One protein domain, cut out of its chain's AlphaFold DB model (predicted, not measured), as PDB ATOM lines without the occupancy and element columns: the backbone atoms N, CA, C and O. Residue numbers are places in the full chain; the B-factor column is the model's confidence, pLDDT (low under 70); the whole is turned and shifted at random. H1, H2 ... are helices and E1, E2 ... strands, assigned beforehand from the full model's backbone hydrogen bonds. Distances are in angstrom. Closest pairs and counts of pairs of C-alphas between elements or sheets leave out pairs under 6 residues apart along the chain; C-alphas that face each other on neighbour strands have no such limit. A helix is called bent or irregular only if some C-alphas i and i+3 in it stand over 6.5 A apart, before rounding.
ATOM      1  N   GLY A  37     -31.452 -15.094 -20.158       95.94
ATOM      2  CA  GLY A  37     -31.958 -15.528 -18.869       95.94
ATOM      3  C   GLY A  37     -31.636 -16.984 -18.573       95.94
ATOM      4  O   GLY A  37     -31.741 -17.841 -19.455       95.94
ATOM      5  N   TRP A  38     -31.306 -17.293 -17.322       96.69
ATOM      6  CA  TRP A  38     -30.986 -18.668 -16.937       96.69
ATOM      7  C   TRP A  38     -32.210 -19.600 -17.023       96.69
ATOM      8  O   TRP A  38     -32.052 -20.773 -17.352       96.69
ATOM      9  N   GLY A  39     -33.436 -19.085 -16.859       97.44
ATOM     10  CA  GLY A  39     -34.677 -19.823 -17.140       97.44
ATOM     11  C   GLY A  39     -34.903 -20.083 -18.636       97.44
ATOM     12  O   GLY A  39     -35.402 -21.138 -19.021       97.44
ATOM     13  N   GLY A  40     -34.485 -19.157 -19.503       97.38
ATOM     14  CA  GLY A  40     -34.444 -19.339 -20.956       97.38
ATOM     15  C   GLY A  40     -33.476 -20.447 -21.364       97.38
ATOM     16  O   GLY A  40     -33.863 -21.382 -22.061       97.38
ATOM     17  N   LYS A  41     -32.237 -20.393 -20.864       97.00
ATOM     18  CA  LYS A  41     -31.231 -21.433 -21.121       97.00
ATOM     19  C   LYS A  41     -31.680 -22.799 -20.611       97.00
ATOM     20  O   LYS A  41     -31.548 -23.791 -21.321       97.00
ATOM     21  N   LEU A  42     -32.251 -22.846 -19.407       97.56
ATOM     22  CA  LEU A  42     -32.820 -24.062 -18.831       97.56
ATOM     23  C   LEU A  42     -33.915 -24.645 -19.733       97.56
ATOM     24  O   LEU A  42     -33.905 -25.842 -20.016       97.56
ATOM     25  N   ALA A  43     -34.815 -23.799 -20.241       97.38
ATOM     26  CA  ALA A  43     -35.863 -24.231 -21.156       97.38
ATOM     27  C   ALA A  43     -35.311 -24.813 -22.461       97.38
ATOM     28  O   ALA A  43     -35.812 -25.834 -22.914       97.38
ATOM     29  N   GLU A  44     -34.257 -24.243 -23.046       95.69
ATOM     30  CA  GLU A  44     -33.632 -24.814 -24.248       95.69
ATOM     31  C   GLU A  44     -33.035 -26.205 -24.013       95.69
ATOM     32  O   GLU A  44     -33.087 -27.051 -24.905       95.69
ATOM     33  N   ARG A  45     -32.464 -26.453 -22.828       96.50
ATOM     34  CA  ARG A  45     -31.875 -27.759 -22.486       96.50
ATOM     35  C   ARG A  45     -32.937 -28.810 -22.175       96.50
ATOM     36  O   ARG A  45     -32.754 -29.978 -22.506       96.50
ATOM     37  N   LEU A  46     -34.059 -28.397 -21.585       96.88
ATOM     38  CA  LEU A  46     -35.121 -29.305 -21.142       96.88
ATOM     39  C   LEU A  46     -36.321 -29.382 -22.098       96.88
ATOM     40  O   LEU A  46     -37.218 -30.192 -21.869       96.88
ATOM     41  N   ALA A  47     -36.349 -28.598 -23.181       94.75
ATOM     42  CA  ALA A  47     -37.484 -28.528 -24.108       94.75
ATOM     43  C   ALA A  47     -37.900 -29.899 -24.662       94.75
ATOM     44  O   ALA A  47     -39.090 -30.166 -24.804       94.75
ATOM     45  N   SER A  48     -36.937 -30.789 -24.920       95.00
ATOM     46  CA  SER A  48     -37.182 -32.145 -25.430       95.00
ATOM     47  C   SER A  48     -37.930 -33.056 -24.447       95.00
ATOM     48  O   SER A  48     -38.463 -34.087 -24.853       95.00
ATOM     49  N   MET A  49     -38.010 -32.684 -23.164       95.69
ATOM     50  CA  MET A  49     -38.813 -33.398 -22.169       95.69
ATOM     51  C   MET A  49     -40.315 -33.130 -22.325       95.69
ATOM     52  O   MET A  49     -41.127 -33.883 -21.783       95.69
ATOM     53  N   ASN A  50     -40.696 -32.077 -23.051       96.69
ATOM     54  CA  ASN A  50     -42.082 -31.778 -23.388       96.69
ATOM     55  C   ASN A  50     -42.464 -32.425 -24.720       96.69
ATOM     56  O   ASN A  50     -41.703 -32.396 -25.683       96.69
ATOM     57  N   MET A  51     -43.670 -32.992 -24.784       96.81
ATOM     58  CA  MET A  51     -44.171 -33.621 -26.010       96.81
ATOM     59  C   MET A  51     -44.819 -32.603 -26.952       96.81
ATOM     60  O   MET A  51     -44.899 -32.858 -28.149       96.81
ATOM     61  N   ASN A  52     -45.274 -31.459 -26.432       94.50
ATOM     62  CA  ASN A  52     -45.775 -30.350 -27.237       94.50
ATOM     63  C   ASN A  52     -44.612 -29.447 -27.689       94.50
ATOM     64  O   ASN A  52     -44.053 -28.735 -26.855       94.50
ATOM     65  N   PRO A  53     -44.262 -29.420 -28.990       89.81
ATOM     66  CA  PRO A  53     -43.172 -28.588 -29.494       89.81
ATOM     67  C   PRO A  53     -43.608 -27.145 -29.800       89.81
ATOM     68  O   PRO A  53     -42.777 -26.309 -30.149       89.81
ATOM     69  N   GLN A  54     -44.913 -26.854 -29.753       91.06
ATOM     70  CA  GLN A  54     -45.473 -25.565 -30.162       91.06
ATOM     71  C   GLN A  54     -45.559 -24.580 -29.001       91.06
ATOM     72  O   GLN A  54     -45.252 -23.398 -29.194       91.06
ATOM     73  N   LEU A  55     -45.970 -25.064 -27.826       94.00
ATOM     74  CA  LEU A  55     -46.075 -24.265 -26.611       94.00
ATOM     75  C   LEU A  55     -44.715 -24.166 -25.924       94.00
ATOM     76  O   LEU A  55     -44.067 -25.171 -25.647       94.00
ATOM     77  N   SER A  56     -44.300 -22.938 -25.630       94.88
ATOM     78  CA  SER A  56     -43.068 -22.694 -24.887       94.88
ATOM     79  C   SER A  56     -43.124 -23.341 -23.503       94.88
ATOM     80  O   SER A  56     -44.131 -23.248 -22.800       94.88
ATOM     81  N   MET A  57     -42.006 -23.942 -23.088       96.06
ATOM     82  CA  MET A  57     -41.786 -24.352 -21.697       96.06
ATOM     83  C   MET A  57     -41.871 -23.152 -20.741       96.06
ATOM     84  O   MET A  57     -42.273 -23.305 -19.589       96.06
ATOM     85  N   ASN A  58     -41.515 -21.962 -21.224       97.75
ATOM     86  CA  ASN A  58     -41.578 -20.735 -20.453       97.75
ATOM     87  C   ASN A  58     -42.921 -20.045 -20.675       97.75
ATOM     88  O   ASN A  58     -43.284 -19.712 -21.803       97.75
ATOM     89  N   ILE A  59     -43.649 -19.798 -19.591       98.06
ATOM     90  CA  ILE A  59     -44.935 -19.103 -19.617       98.06
ATOM     91  C   ILE A  59     -44.871 -17.914 -18.662       98.06
ATOM     92  O   ILE A  59     -44.457 -18.057 -17.514       98.06
ATOM     93  N   SER A  60     -45.282 -16.735 -19.114       98.38
ATOM     94  CA  SER A  60     -45.308 -15.530 -18.285       98.38
ATOM     95  C   SER A  60     -46.723 -15.003 -18.135       98.38
ATOM     96  O   SER A  60     -47.436 -14.845 -19.125       98.38
ATOM     97  N   ILE A  61     -47.105 -14.672 -16.903       98.31
ATOM     98  CA  ILE A  61     -48.325 -13.911 -16.603       98.31
ATOM     99  C   ILE A  61     -48.004 -12.416 -16.384       98.31
ATOM    100  O   ILE A  61     -48.901 -11.580 -16.285       98.31
ATOM    101  N   ALA A  62     -46.715 -12.066 -16.350       96.56
ATOM    102  CA  ALA A  62     -46.198 -10.729 -16.060       96.56
ATOM    103  C   ALA A  62     -45.449 -10.102 -17.253       96.56
ATOM    104  O   ALA A  62     -44.537  -9.296 -17.079       96.56
ATOM    105  N   GLY A  63     -45.824 -10.471 -18.481       95.25
ATOM    106  CA  GLY A  63     -45.223  -9.922 -19.699       95.25
ATOM    107  C   GLY A  63     -43.842 -10.493 -20.035       95.25
ATOM    108  O   GLY A  63     -43.405 -11.509 -19.490       95.25
ATOM    109  N   ASN A  64     -43.154  -9.853 -20.977       94.56
ATOM    110  CA  ASN A  64     -41.815 -10.271 -21.384       94.56
ATOM    111  C   ASN A  64     -40.803 -10.019 -20.261       94.56
ATOM    112  O   ASN A  64     -40.816  -8.963 -19.636       94.56
ATOM    113  N   ASN A  65     -39.903 -10.973 -20.039       95.06
ATOM    114  CA  ASN A  65     -38.865 -10.877 -19.020       95.06
ATOM    115  C   ASN A  65     -37.574 -11.538 -19.512       95.06
ATOM    116  O   ASN A  65     -37.598 -12.479 -20.316       95.06
ATOM    117  N   ARG A  66     -36.435 -11.043 -19.018       94.69
ATOM    118  CA  ARG A  66     -35.126 -11.585 -19.389       94.69
ATOM    119  C   ARG A  66     -34.946 -13.006 -18.884       94.69
ATOM    120  O   ARG A  66     -34.431 -13.818 -19.638       94.69
ATOM    121  N   PHE A  67     -35.415 -13.307 -17.673       97.25
ATOM    122  CA  PHE A  67     -35.246 -14.606 -17.018       97.25
ATOM    123  C   PHE A  67     -35.652 -15.785 -17.911       97.25
ATOM    124  O   PHE A  67     -34.932 -16.778 -17.984       97.25
ATOM    125  N   GLN A  68     -36.757 -15.656 -18.642       97.75
ATOM    126  CA  GLN A  68     -37.305 -16.699 -19.510       97.75
ATOM    127  C   GLN A  68     -36.820 -16.654 -20.968       97.75
ATOM    128  O   GLN A  68     -37.293 -17.451 -21.781       97.75
ATOM    129  N   THR A  69     -35.911 -15.745 -21.328       95.69
ATOM    130  CA  THR A  69     -35.517 -15.517 -22.726       95.69
ATOM    131  C   THR A  69     -34.096 -16.005 -23.005       95.69
ATOM    132  O   THR A  69     -33.161 -15.624 -22.306       95.69
ATOM    133  N   ALA A  70     -33.921 -16.807 -24.054       95.00
ATOM    134  CA  ALA A  70     -32.624 -17.207 -24.609       95.00
ATOM    135  C   ALA A  70     -32.652 -17.132 -26.152       95.00
ATOM    136  O   ALA A  70     -33.362 -16.289 -26.699       95.00
ATOM    137  N   ASP A  71     -31.857 -17.933 -26.864       92.81
ATOM    138  CA  ASP A  71     -31.774 -17.883 -28.333       92.81
ATOM    139  C   ASP A  71     -33.041 -18.406 -29.009       92.81
ATOM    140  O   ASP A  71     -33.570 -17.772 -29.921       92.81
ATOM    141  N   ALA A  72     -33.520 -19.560 -28.554       90.69
ATOM    142  CA  ALA A  72     -34.714 -20.225 -29.056       90.69
ATOM    143  C   ALA A  72     -35.866 -20.201 -28.041       90.69
ATOM    144  O   ALA A  72     -37.034 -20.293 -28.430       90.69
ATOM    145  N   ALA A  73     -35.564 -20.070 -26.746       93.81
ATOM    146  CA  ALA A  73     -36.589 -19.971 -25.715       93.81
ATOM    147  C   ALA A  73     -37.138 -18.540 -25.618       93.81
ATOM    148  O   ALA A  73     -36.434 -17.615 -25.217       93.81
ATOM    149  N   ILE A  74     -38.420 -18.379 -25.947       92.88
ATOM    150  CA  ILE A  74     -39.185 -17.138 -25.775       92.88
ATOM    151  C   ILE A  74     -40.432 -17.483 -24.950       92.88
ATOM    152  O   ILE A  74     -41.080 -18.497 -25.247       92.88
ATOM    153  N   PRO A  75     -40.785 -16.709 -23.908       96.06
ATOM    154  CA  PRO A  75     -41.951 -17.020 -23.095       96.06
ATOM    155  C   PRO A  75     -43.256 -16.847 -23.877       96.06
ATOM    156  O   PRO A  75     -43.433 -15.883 -24.622       96.06
ATOM    157  N   TYR A  76     -44.207 -17.752 -23.657       95.94
ATOM    158  CA  TYR A  76     -45.597 -17.527 -24.038       95.94
ATOM    159  C   TYR A  76     -46.266 -16.620 -22.996       95.94
ATOM    160  O   TYR A  76     -46.254 -16.931 -21.805       95.94
ATOM    161  N   VAL A  77     -46.823 -15.486 -23.428       95.94
ATOM    162  CA  VAL A  77     -47.365 -14.459 -22.523       95.94
ATOM    163  C   VAL A  77     -48.887 -14.552 -22.431       95.94
ATOM    164  O   VAL A  77     -49.589 -14.539 -23.440       95.94
ATOM    165  N   LEU A  78     -49.391 -14.586 -21.199       95.12
ATOM    166  CA  LEU A  78     -50.805 -14.637 -20.830       95.12
ATOM    167  C   LEU A  78     -51.127 -13.530 -19.819       95.12
ATOM    168  O   LEU A  78     -50.233 -12.943 -19.218       95.12
ATOM    169  N   SER A  79     -52.414 -13.259 -19.609       95.88
ATOM    170  CA  SER A  79     -52.874 -12.422 -18.492       95.88
ATOM    171  C   SER A  79     -53.358 -13.290 -17.328       95.88
ATOM    172  O   SER A  79     -53.647 -14.474 -17.511       95.88
ATOM    173  N   SER A  80     -53.545 -12.704 -16.143       96.75
ATOM    174  CA  SER A  80     -54.206 -13.390 -15.019       96.75
ATOM    175  C   SER A  80     -55.661 -13.788 -15.320       96.75
ATOM    176  O   SER A  80     -56.220 -14.661 -14.654       96.75
ATOM    177  N   SER A  81     -56.262 -13.205 -16.362       94.25
ATOM    178  CA  SER A  81     -57.593 -13.555 -16.870       94.25
ATOM    179  C   SER A  81     -57.573 -14.640 -17.952       94.25
ATOM    180  O   SER A  81     -58.629 -15.162 -18.301       94.25
ATOM    181  N   GLY A  82     -56.396 -15.025 -18.453       94.31
ATOM    182  CA  GLY A  82     -56.211 -16.091 -19.436       94.31
ATOM    183  C   GLY A  82     -55.606 -15.595 -20.744       94.31
ATOM    184  O   GLY A  82     -54.879 -14.592 -20.777       94.31
ATOM    185  N   VAL A  83     -55.900 -16.333 -21.815       93.12
ATOM    186  CA  VAL A  83     -55.421 -16.066 -23.177       93.12
ATOM    187  C   VAL A  83     -55.946 -14.725 -23.673       93.12
ATOM    188  O   VAL A  83     -57.146 -14.456 -23.649       93.12
ATOM    189  N   GLN A  84     -55.035 -13.881 -24.157       87.38
ATOM    190  CA  GLN A  84     -55.400 -12.629 -24.806       87.38
ATOM    191  C   GLN A  84     -55.776 -12.900 -26.260       87.38
ATOM    192  O   GLN A  84     -54.953 -13.347 -27.058       87.38
ATOM    193  N   ARG A  85     -57.038 -12.629 -26.602       84.62
ATOM    194  CA  ARG A  85     -57.566 -12.784 -27.959       84.62
ATOM    195  C   ARG A  85     -57.635 -11.450 -28.679       84.62
ATOM    196  O   ARG A  85     -57.840 -10.403 -28.068       84.62
ATOM    197  N   LEU A  86     -57.565 -11.507 -30.005       86.81
ATOM    198  CA  LEU A  86     -57.981 -10.382 -30.829       86.81
ATOM    199  C   LEU A  86     -59.483 -10.169 -30.631       86.81
ATOM    200  O   LEU A  86     -60.278 -11.047 -30.957       86.81
ATOM    201  N   THR A  87     -59.880  -8.994 -30.135       86.31
ATOM    202  CA  THR A  87     -61.288  -8.658 -29.846       86.31
ATOM    203  C   THR A  87     -62.207  -8.894 -31.043       86.31
ATOM    204  O   THR A  87     -63.352  -9.306 -30.886       86.31
ATOM    205  N   ALA A  88     -61.690  -8.697 -32.258       87.94
ATOM    206  CA  ALA A  88     -62.416  -8.943 -33.497       87.94
ATOM    207  C   ALA A  88     -62.801 -10.422 -33.716       87.94
ATOM    208  O   ALA A  88     -63.697 -10.680 -34.522       87.94
ATOM    209  N   PHE A  89     -62.151 -11.364 -33.029       88.50
ATOM    210  CA  PHE A  89     -62.396 -12.810 -33.104       88.50
ATOM    211  C   PHE A  89     -63.127 -13.354 -31.869       88.50
ATOM    212  O   PHE A  89     -63.394 -14.549 -31.797       88.50
ATOM    213  N   SER A  90     -63.478 -12.496 -30.909       83.38
ATOM    214  CA  SER A  90     -64.191 -12.903 -29.699       83.38
ATOM    215  C   SER A  90     -65.696 -13.066 -29.959       83.38
ATOM    216  O   SER A  90     -66.340 -12.196 -30.551       83.38
ATOM    217  N   GLY A  91     -66.272 -14.172 -29.477       82.94
ATOM    218  CA  GLY A  91     -67.707 -14.476 -29.551       82.94
ATOM    219  C   GLY A  91     -68.082 -15.525 -30.606       82.94
ATOM    220  O   GLY A  91     -67.254 -15.977 -31.387       82.94
ATOM    221  N   THR A  92     -69.358 -15.916 -30.620       86.62
ATOM    222  CA  THR A  92     -69.873 -17.059 -31.405       86.62
ATOM    223  C   THR A  92     -70.774 -16.655 -32.576       86.62
ATOM    224  O   THR A  92     -71.392 -17.507 -33.211       86.62
ATOM    225  N   SER A  93     -70.878 -15.357 -32.881       93.94
ATOM    226  CA  SER A  93     -71.721 -14.881 -33.983       93.94
ATOM    227  C   SER A  93     -71.188 -15.351 -35.342       93.94
ATOM    228  O   SER A  93     -69.974 -15.426 -35.548       93.94
ATOM    229  N   GLN A  94     -72.082 -15.583 -36.310       93.75
ATOM    230  CA  GLN A  94     -71.681 -15.937 -37.678       93.75
ATOM    231  C   GLN A  94     -70.748 -14.883 -38.290       93.75
ATOM    232  O   GLN A  94     -69.798 -15.222 -38.989       93.75
ATOM    233  N   THR A  95     -70.969 -13.602 -37.988       94.38
ATOM    234  CA  THR A  95     -70.095 -12.507 -38.425       94.38
ATOM    235  C   THR A  95     -68.682 -12.643 -37.859       94.38
ATOM    236  O   THR A  95     -67.716 -12.455 -38.597       94.38
ATOM    237  N   THR A  96     -68.544 -12.997 -36.578       92.88
ATOM    238  CA  THR A  96     -67.241 -13.254 -35.943       92.88
ATOM    239  C   THR A  96     -66.545 -14.447 -36.598       92.88
ATOM    240  O   THR A  96     -65.380 -14.336 -36.977       92.88
ATOM    241  N   MET A  97     -67.267 -15.555 -36.802       90.88
ATOM    242  CA  MET A  97     -66.721 -16.757 -37.443       90.88
ATOM    243  C   MET A  97     -66.270 -16.483 -38.885       90.88
ATOM    244  O   MET A  97     -65.151 -16.837 -39.250       90.88
ATOM    245  N   ASN A  98     -67.081 -15.774 -39.677       94.62
ATOM    246  CA  ASN A  98     -66.731 -15.386 -41.048       94.62
ATOM    247  C   ASN A  98     -65.505 -14.466 -41.084       94.62
ATOM    248  O   ASN A  98     -64.652 -14.613 -41.956       94.62
ATOM    249  N   ARG A  99     -65.390 -13.528 -40.133       94.38
ATOM    250  CA  ARG A  99     -64.228 -12.635 -40.032       94.38
ATOM    251  C   ARG A  99     -62.951 -13.408 -39.715       94.38
ATOM    252  O   ARG A  99     -61.935 -13.156 -40.356       94.38
ATOM    253  N   LYS A 100     -63.003 -14.341 -38.757       92.69
ATOM    254  CA  LYS A 100     -61.857 -15.198 -38.430       92.69
ATOM    255  C   LYS A 100     -61.453 -16.042 -39.642       92.69
ATOM    256  O   LYS A 100     -60.287 -16.027 -40.013       92.69
ATOM    257  N   ALA A 101     -62.414 -16.684 -40.308       93.38
ATOM    258  CA  ALA A 101     -62.152 -17.491 -41.500       93.38
ATOM    259  C   ALA A 101     -61.516 -16.676 -42.642       93.38
ATOM    260  O   ALA A 101     -60.549 -17.124 -43.253       93.38
ATOM    261  N   ALA A 102     -62.009 -15.458 -42.898       95.81
ATOM    262  CA  ALA A 102     -61.417 -14.563 -43.892       95.81
ATOM    263  C   ALA A 102     -59.987 -14.141 -43.515       95.81
ATOM    264  O   ALA A 102     -59.114 -14.083 -44.377       95.81
ATOM    265  N   TYR A 103     -59.724 -13.879 -42.231       95.50
ATOM    266  CA  TYR A 103     -58.378 -13.559 -41.755       95.50
ATOM    267  C   TYR A 103     -57.417 -14.745 -41.890       95.50
ATOM    268  O   TYR A 103     -56.315 -14.578 -42.406       95.50
ATOM    269  N   ASP A 104     -57.851 -15.949 -41.512       94.25
ATOM    270  CA  ASP A 104     -57.070 -17.179 -41.672       94.25
ATOM    271  C   ASP A 104     -56.745 -17.437 -43.160       94.25
ATOM    272  O   ASP A 104     -55.625 -17.825 -43.497       94.25
ATOM    273  N   GLN A 105     -57.681 -17.138 -44.071       95.81
ATOM    274  CA  GLN A 105     -57.453 -17.215 -45.517       95.81
ATOM    275  C   GLN A 105     -56.408 -16.197 -46.001       95.81
ATOM    276  O   GLN A 105     -55.539 -16.558 -46.796       95.81
ATOM    277  N   LEU A 106     -56.453 -14.951 -45.518       95.31
ATOM    278  CA  LEU A 106     -55.448 -13.931 -45.843       95.31
ATOM    279  C   LEU A 106     -54.054 -14.342 -45.358       95.31
ATOM    280  O   LEU A 106     -53.091 -14.238 -46.114       95.31
ATOM    281  N   LEU A 107     -53.949 -14.873 -44.135       95.75
ATOM    282  CA  LEU A 107     -52.687 -15.402 -43.619       95.75
ATOM    283  C   LEU A 107     -52.170 -16.554 -44.485       95.75
ATOM    284  O   LEU A 107     -50.991 -16.577 -44.817       95.75
ATOM    285  N   SER A 108     -53.038 -17.482 -44.897       95.00
ATOM    286  CA  SER A 108     -52.644 -18.590 -45.774       95.00
ATOM    287  C   SER A 108     -52.147 -18.115 -47.141       95.00
ATOM    288  O   SER A 108     -51.226 -18.718 -47.684       95.00
ATOM    289  N   GLN A 109     -52.738 -17.063 -47.711       95.06
ATOM    290  CA  GLN A 109     -52.287 -16.498 -48.987       95.06
ATOM    291  C   GLN A 109     -50.922 -15.817 -48.838       95.06
ATOM    292  O   GLN A 109     -50.016 -16.077 -49.631       95.06
ATOM    293  N   ALA A 110     -50.751 -15.029 -47.775       94.38
ATOM    294  CA  ALA A 110     -49.516 -14.322 -47.435       94.38
ATOM    295  C   ALA A 110     -48.295 -15.254 -47.272       94.38
ATOM    296  O   ALA A 110     -47.162 -14.841 -47.514       94.38
ATOM    297  N   GLN A 111     -48.497 -16.537 -46.951       93.12
ATOM    298  CA  GLN A 111     -47.417 -17.535 -46.883       93.12
ATOM    299  C   GLN A 111     -46.733 -17.802 -48.232       93.12
ATOM    300  O   GLN A 111     -45.602 -18.284 -48.253       93.12
ATOM    301  N   SER A 112     -47.400 -17.483 -49.345       92.81
ATOM    302  CA  SER A 112     -46.836 -17.541 -50.702       92.81
ATOM    303  C   SER A 112     -46.242 -16.206 -51.177       92.81
ATOM    304  O   SER A 112     -45.745 -16.121 -52.299       92.81
ATOM    305  N   GLY A 113     -46.302 -15.174 -50.329       90.50
ATOM    306  CA  GLY A 113     -45.766 -13.842 -50.581       90.50
ATOM    307  C   GLY A 113     -44.244 -13.758 -50.443       90.50
ATOM    308  O   GLY A 113     -43.519 -14.757 -50.471       90.50
ATOM    309  N   HIS A 114     -43.728 -12.540 -50.280       94.62
ATOM    310  CA  HIS A 114     -42.292 -12.345 -50.062       94.62
ATOM    311  C   HIS A 114     -41.856 -12.826 -48.667       94.62
ATOM    312  O   HIS A 114     -42.671 -12.940 -47.755       94.62
ATOM    313  N   LEU A 115     -40.550 -13.046 -48.460       96.00
ATOM    314  CA  LEU A 115     -40.010 -13.687 -47.247       96.00
ATOM    315  C   LEU A 115     -40.546 -13.104 -45.923       96.00
ATOM    316  O   LEU A 115     -40.939 -13.860 -45.039       96.00
ATOM    317  N   PHE A 116     -40.586 -11.776 -45.775       95.75
ATOM    318  CA  PHE A 116     -41.110 -11.143 -44.554       95.75
ATOM    319  C   PHE A 116     -42.623 -11.323 -44.374       95.75
ATOM    320  O   PHE A 116     -43.075 -11.523 -43.250       95.75
ATOM    321  N   GLU A 117     -43.400 -11.266 -45.455       95.06
ATOM    322  CA  GLU A 117     -44.846 -11.497 -45.425       95.06
ATOM    323  C   GLU A 117     -45.151 -12.961 -45.077       95.06
ATOM    324  O   GLU A 117     -45.956 -13.240 -44.183       95.06
ATOM    325  N   ALA A 118     -44.425 -13.896 -45.693       95.50
ATOM    326  CA  ALA A 118     -44.534 -15.315 -45.398       95.50
ATOM    327  C   ALA A 118     -44.154 -15.624 -43.940       95.50
ATOM    328  O   ALA A 118     -44.875 -16.333 -43.242       95.50
ATOM    329  N   HIS A 119     -43.068 -15.040 -43.436       94.38
ATOM    330  CA  HIS A 119     -42.654 -15.242 -42.050       94.38
ATOM    331  C   HIS A 119     -43.638 -14.621 -41.045       94.38
ATOM    332  O   HIS A 119     -44.034 -15.274 -40.079       94.38
ATOM    333  N   SER A 120     -44.082 -13.383 -41.283       95.38
ATOM    334  CA  SER A 120     -45.051 -12.692 -40.423       95.38
ATOM    335  C   SER A 120     -46.394 -13.430 -40.368       95.38
ATOM    336  O   SER A 120     -46.966 -13.621 -39.289       95.38
ATOM    337  N   SER A 121     -46.876 -13.922 -41.514       95.69
ATOM    338  CA  SER A 121     -48.114 -14.701 -41.580       95.69
ATOM    339  C   SER A 121     -47.993 -16.046 -40.862       95.69
ATOM    340  O   SER A 121     -48.880 -16.388 -40.085       95.69
ATOM    341  N   GLN A 122     -46.876 -16.766 -41.013       93.88
ATOM    342  CA  GLN A 122     -46.604 -18.003 -40.267       93.88
ATOM    343  C   GLN A 122     -46.572 -17.775 -38.749       93.88
ATOM    344  O   GLN A 122     -47.213 -18.519 -38.002       93.88
ATOM    345  N   LEU A 123     -45.867 -16.737 -38.280       91.81
ATOM    346  CA  LEU A 123     -45.815 -16.383 -36.858       91.81
ATOM    347  C   LEU A 123     -47.204 -16.042 -36.308       91.81
ATOM    348  O   LEU A 123     -47.565 -16.485 -35.215       91.81
ATOM    349  N   THR A 124     -47.996 -15.296 -37.078       93.88
ATOM    350  CA  THR A 124     -49.357 -14.911 -36.692       93.88
ATOM    351  C   THR A 124     -50.278 -16.131 -36.634       93.88
ATOM    352  O   THR A 124     -50.939 -16.339 -35.617       93.88
ATOM    353  N   SER A 125     -50.277 -16.988 -37.664       93.44
ATOM    354  CA  SER A 125     -51.068 -18.229 -37.685       93.44
ATOM    355  C   SER A 125     -50.717 -19.142 -36.512       93.44
ATOM    356  O   SER A 125     -51.614 -19.629 -35.822       93.44
ATOM    357  N   ARG A 126     -49.420 -19.333 -36.232       91.44
ATOM    358  CA  ARG A 126     -48.958 -20.125 -35.083       91.44
ATOM    359  C   ARG A 126     -49.424 -19.523 -33.756       91.44
ATOM    360  O   ARG A 126     -49.873 -20.264 -32.887       91.44
ATOM    361  N   SER A 127     -49.349 -18.201 -33.604       91.00
ATOM    362  CA  SER A 127     -49.773 -17.512 -32.376       91.00
ATOM    363  C   SER A 127     -51.270 -17.676 -32.112       91.00
ATOM    364  O   SER A 127     -51.661 -17.951 -30.980       91.00
ATOM    365  N   LEU A 128     -52.104 -17.567 -33.153       91.94
ATOM    366  CA  LEU A 128     -53.548 -17.782 -33.042       91.94
ATOM    367  C   LEU A 128     -53.888 -19.236 -32.704       91.94
ATOM    368  O   LEU A 128     -54.664 -19.481 -31.785       91.94
ATOM    369  N   ALA A 129     -53.268 -20.198 -33.393       91.25
ATOM    370  CA  ALA A 129     -53.483 -21.617 -33.120       91.25
ATOM    371  C   ALA A 129     -53.073 -21.994 -31.686       91.25
ATOM    372  O   ALA A 129     -53.787 -22.731 -31.008       91.25
ATOM    373  N   LEU A 130     -51.950 -21.453 -31.202       92.56
ATOM    374  CA  LEU A 130     -51.484 -21.685 -29.838       92.56
ATOM    375  C   LEU A 130     -52.423 -21.061 -28.796       92.56
ATOM    376  O   LEU A 130     -52.716 -21.689 -27.782       92.56
ATOM    377  N   ALA A 131     -52.923 -19.851 -29.058       93.25
ATOM    378  CA  ALA A 131     -53.927 -19.200 -28.220       93.25
ATOM    379  C   ALA A 131     -55.207 -20.043 -28.105       93.25
ATOM    380  O   ALA A 131     -55.695 -20.261 -26.997       93.25
ATOM    381  N   ASP A 132     -55.709 -20.574 -29.223       91.94
ATOM    382  CA  ASP A 132     -56.886 -21.446 -29.227       91.94
ATOM    383  C   ASP A 132     -56.623 -22.772 -28.490       91.94
ATOM    384  O   ASP A 132     -57.469 -23.212 -27.710       91.94
ATOM    385  N   GLN A 133     -55.437 -23.376 -28.656       94.62
ATOM    386  CA  GLN A 133     -55.040 -24.593 -27.936       94.62
ATOM    387  C   GLN A 133     -55.021 -24.380 -26.415       94.62
ATOM    388  O   GLN A 133     -55.581 -25.185 -25.666       94.62
ATOM    389  N   VAL A 134     -54.375 -23.305 -25.949       96.69
ATOM    390  CA  VAL A 134     -54.259 -23.004 -24.514       96.69
ATOM    391  C   VAL A 134     -55.616 -22.651 -23.917       96.69
ATOM    392  O   VAL A 134     -55.940 -23.120 -22.827       96.69
ATOM    393  N   ASP A 135     -56.435 -21.872 -24.622       95.25
ATOM    394  CA  ASP A 135     -57.763 -21.509 -24.134       95.25
ATOM    395  C   ASP A 135     -58.686 -22.725 -24.030       95.25
ATOM    396  O   ASP A 135     -59.313 -22.927 -22.991       95.25
ATOM    397  N   ALA A 136     -58.710 -23.587 -25.051       95.12
ATOM    398  CA  ALA A 136     -59.500 -24.816 -25.026       95.12
ATOM    399  C   ALA A 136     -59.090 -25.740 -23.866       95.12
ATOM    400  O   ALA A 136     -59.950 -26.308 -23.183       95.12
ATOM    401  N   ALA A 137     -57.786 -25.852 -23.589       97.62
ATOM    402  CA  ALA A 137     -57.293 -26.580 -22.425       97.62
ATOM    403  C   ALA A 137     -57.781 -25.934 -21.116       97.62
ATOM    404  O   ALA A 137     -58.368 -26.614 -20.283       97.62
ATOM    405  N   LEU A 138     -57.630 -24.616 -20.952       97.44
ATOM    406  CA  LEU A 138     -58.053 -23.894 -19.743       97.44
ATOM    407  C   LEU A 138     -59.569 -23.924 -19.492       97.44
ATOM    408  O   LEU A 138     -59.983 -23.885 -18.331       97.44
ATOM    409  N   VAL A 139     -60.386 -23.953 -20.549       95.31
ATOM    410  CA  VAL A 139     -61.853 -24.068 -20.473       95.31
ATOM    411  C   VAL A 139     -62.284 -25.482 -20.080       95.31
ATOM    412  O   VAL A 139     -63.253 -25.633 -19.342       95.31
ATOM    413  N   SER A 140     -61.571 -26.507 -20.552       95.56
ATOM    414  CA  SER A 140     -61.841 -27.912 -20.207       95.56
ATOM    415  C   SER A 140     -61.213 -28.357 -18.880       95.56
ATOM    416  O   SER A 140     -61.537 -29.435 -18.383       95.56
ATOM    417  N   GLY A 141     -60.323 -27.543 -18.310       96.12
ATOM    418  CA  GLY A 141     -59.666 -27.816 -17.038       96.12
ATOM    419  C   GLY A 141     -60.619 -27.812 -15.839       96.12
ATOM    420  O   GLY A 141     -61.695 -27.212 -15.889       96.12
ATOM    421  N   PRO A 142     -60.222 -28.453 -14.728       96.19
ATOM    422  CA  PRO A 142     -61.030 -28.474 -13.519       96.19
ATOM    423  C   PRO A 142     -61.154 -27.074 -12.904       96.19
ATOM    424  O   PRO A 142     -60.226 -26.259 -12.949       96.19
ATOM    425  N   THR A 143     -62.293 -26.818 -12.265       95.81
ATOM    426  CA  THR A 143     -62.456 -25.662 -11.378       95.81
ATOM    427  C   THR A 143     -61.722 -25.938 -10.073       95.81
ATOM    428  O   THR A 143     -62.048 -26.900  -9.383       95.81
ATOM    429  N   LEU A 144     -60.758 -25.085  -9.727       97.50
ATOM    430  CA  LEU A 144     -60.088 -25.137  -8.428       97.50
ATOM    431  C   LEU A 144     -61.056 -24.712  -7.321       97.50
ATOM    432  O   LEU A 144     -61.744 -23.696  -7.447       97.50
ATOM    433  N   THR A 145     -61.083 -25.478  -6.240       98.31
ATOM    434  CA  THR A 145     -61.820 -25.172  -5.010       98.31
ATOM    435  C   THR A 145     -61.011 -24.278  -4.073       98.31
ATOM    436  O   THR A 145     -61.599 -23.518  -3.300       98.31
ATOM    437  N   THR A 146     -59.676 -24.310  -4.173       98.62
ATOM    438  CA  THR A 146     -58.778 -23.416  -3.439       98.62
ATOM    439  C   THR A 146     -59.129 -21.953  -3.697       98.62
ATOM    440  O   THR A 146     -59.172 -21.481  -4.838       98.62
ATOM    441  N   VAL A 147     -59.349 -21.208  -2.614       98.31
ATOM    442  CA  VAL A 147     -59.693 -19.785  -2.667       98.31
ATOM    443  C   VAL A 147     -58.424 -18.944  -2.761       98.31
ATOM    444  O   VAL A 147     -57.543 -19.029  -1.908       98.31
ATOM    445  N   PHE A 148     -58.367 -18.074  -3.767       98.56
ATOM    446  CA  PHE A 148     -57.332 -17.048  -3.885       98.56
ATOM    447  C   PHE A 148     -57.866 -15.704  -3.360       98.56
ATOM    448  O   PHE A 148     -59.014 -15.356  -3.650       98.56
ATOM    449  N   SER A 166     -52.992 -27.463 -13.904       98.62
ATOM    450  CA  SER A 166     -54.099 -28.428 -13.887       98.62
ATOM    451  C   SER A 166     -54.416 -29.023 -15.263       98.62
ATOM    452  O   SER A 166     -54.980 -30.110 -15.335       98.62
ATOM    453  N   VAL A 167     -54.000 -28.360 -16.348       98.44
ATOM    454  CA  VAL A 167     -54.226 -28.798 -17.739       98.44
ATOM    455  C   VAL A 167     -52.938 -29.218 -18.455       98.44
ATOM    456  O   VAL A 167     -52.933 -29.399 -19.673       98.44
ATOM    457  N   ARG A 168     -51.836 -29.397 -17.714       97.56
ATOM    458  CA  ARG A 168     -50.511 -29.757 -18.254       97.56
ATOM    459  C   ARG A 168     -50.530 -31.014 -19.128       97.56
ATOM    460  O   ARG A 168     -49.836 -31.048 -20.140       97.56
ATOM    461  N   ASP A 169     -51.351 -32.007 -18.785       97.31
ATOM    462  CA  ASP A 169     -51.449 -33.266 -19.532       97.31
ATOM    463  C   ASP A 169     -52.141 -33.048 -20.884       97.31
ATOM    464  O   ASP A 169     -51.643 -33.508 -21.912       97.31
ATOM    465  N   THR A 170     -53.216 -32.251 -20.911       97.69
ATOM    466  CA  THR A 170     -53.887 -31.800 -22.145       97.69
ATOM    467  C   THR A 170     -52.945 -30.984 -23.028       97.69
ATOM    468  O   THR A 170     -52.945 -31.126 -24.249       97.69
ATOM    469  N   LEU A 171     -52.107 -30.143 -22.413       97.19
ATOM    470  CA  LEU A 171     -51.085 -29.361 -23.109       97.19
ATOM    471  C   LEU A 171     -49.828 -30.169 -23.454       97.19
ATOM    472  O   LEU A 171     -48.966 -29.652 -24.161       97.19
ATOM    473  N   GLN A 172     -49.736 -31.417 -22.987       97.25
ATOM    474  CA  GLN A 172     -48.606 -32.330 -23.153       97.25
ATOM    475  C   GLN A 172     -47.260 -31.745 -22.679       97.25
ATOM    476  O   GLN A 172     -46.210 -31.944 -23.305       97.25
ATOM    477  N   LEU A 173     -47.297 -31.032 -21.551       96.69
ATOM    478  CA  LEU A 173     -46.143 -30.419 -20.901       96.69
ATOM    479  C   LEU A 173     -45.778 -31.171 -19.616       96.69
ATOM    480  O   LEU A 173     -46.612 -31.411 -18.749       96.69
ATOM    481  N   ARG A 174     -44.498 -31.523 -19.492       96.19
ATOM    482  CA  ARG A 174     -43.892 -32.184 -18.325       96.19
ATOM    483  C   ARG A 174     -42.952 -31.267 -17.547       96.19
ATOM    484  O   ARG A 174     -42.652 -31.544 -16.387       96.19
ATOM    485  N   ARG A 175     -42.434 -30.220 -18.191       96.56
ATOM    486  CA  ARG A 175     -41.534 -29.213 -17.623       96.56
ATOM    487  C   ARG A 175     -42.014 -27.838 -18.042       96.56
ATOM    488  O   ARG A 175     -42.203 -27.580 -19.229       96.56
ATOM    489  N   GLN A 176     -42.228 -26.973 -17.063       97.50
ATOM    490  CA  GLN A 176     -42.698 -25.613 -17.278       97.50
ATOM    491  C   GLN A 176     -42.010 -24.688 -16.283       97.50
ATOM    492  O   GLN A 176     -41.786 -25.067 -15.135       97.50
ATOM    493  N   VAL A 177     -41.701 -23.476 -16.726       98.31
ATOM    494  CA  VAL A 177     -41.250 -22.389 -15.859       98.31
ATOM    495  C   VAL A 177     -42.256 -21.265 -16.001       98.31
ATOM    496  O   VAL A 177     -42.494 -20.772 -17.105       98.31
ATOM    497  N   PHE A 178     -42.840 -20.856 -14.882       98.69
ATOM    498  CA  PHE A 178     -43.822 -19.783 -14.840       98.69
ATOM    499  C   PHE A 178     -43.199 -18.514 -14.267       98.69
ATOM    500  O   PHE A 178     -42.447 -18.582 -13.297       98.69
ATOM    501  N   PHE A 179     -43.525 -17.360 -14.847       98.69
ATOM    502  CA  PHE A 179     -43.107 -16.061 -14.331       98.69
ATOM    503  C   PHE A 179     -44.324 -15.222 -13.948       98.69
ATOM    504  O   PHE A 179     -45.241 -15.012 -14.746       98.69
ATOM    505  N   VAL A 180     -44.309 -14.750 -12.708       98.69
ATOM    506  CA  VAL A 180     -45.282 -13.831 -12.117       98.69
ATOM    507  C   VAL A 180     -44.506 -12.716 -11.432       98.69
ATOM    508  O   VAL A 180     -43.343 -12.908 -11.073       98.69
ATOM    509  N   SER A 181     -45.119 -11.553 -11.241       97.56
ATOM    510  CA  SER A 181     -44.436 -10.438 -10.585       97.56
ATOM    511  C   SER A 181     -45.340  -9.654  -9.643       97.56
ATOM    512  O   SER A 181     -46.555  -9.555  -9.827       97.56
ATOM    513  N   LEU A 182     -44.711  -9.079  -8.622       97.25
ATOM    514  CA  LEU A 182     -45.292  -8.083  -7.735       97.25
ATOM    515  C   LEU A 182     -44.263  -6.962  -7.567       97.25
ATOM    516  O   LEU A 182     -43.161  -7.206  -7.087       97.25
TER     517      LEU A 182
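This is residues 37 to 148 and 166 to 182 of the 324 residues of a protein of Burkholderiales bacterium (UniProt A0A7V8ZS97). Two helices, H2 and H3, form a V-shaped hairpin above a small base of H1, the two-strand parallel sheet E1 E2 and unnamed stretches. The order is H1 E1 H2 H3 E2; the class is mostly helix, though under half of the 129 printed residues are in named elements. It is only just compact, close to loose, with a radius of gyration of the C-alphas of 16.4 A, and spans 39 by 38 by 29 A.

H1, residues 38 to 49, starts at C-alpha (-30.986, -18.668, -16.937) and is irregular: C-alphas 45 and 48 are 7.5 A apart. E1 is residues 58 to 60. H2, residues 94 to 110, measures 24.3 A; H3, residues 115 to 140, 37.6 A. E2, residues 177 to 179, ends at C-alpha (-43.107, -16.061, -14.331).

N 59 and O 177 of E1 and E2 are 2.9 A apart, within hydrogen-bond range. The closest C-alphas of H1 and E1, Ala 43 and Asn 58, are 6.7 A apart. H2, with residues 104 to 110 alone, touches H3, closest at C-alphas Leu 107 and Ser 121, 5.1 A; they run opposite ways at a steep tilt of 38 degrees, only just beyond shallow. Every O i to N i+4 pair is within range in H2 and H3, 6 of 8 in H1.

Residues 149 to 165 are cut out, a gap of 15.5 A between C-alphas 148 and 166. The link E1 to H2 is long. No printed residue is under 70 in pLDDT.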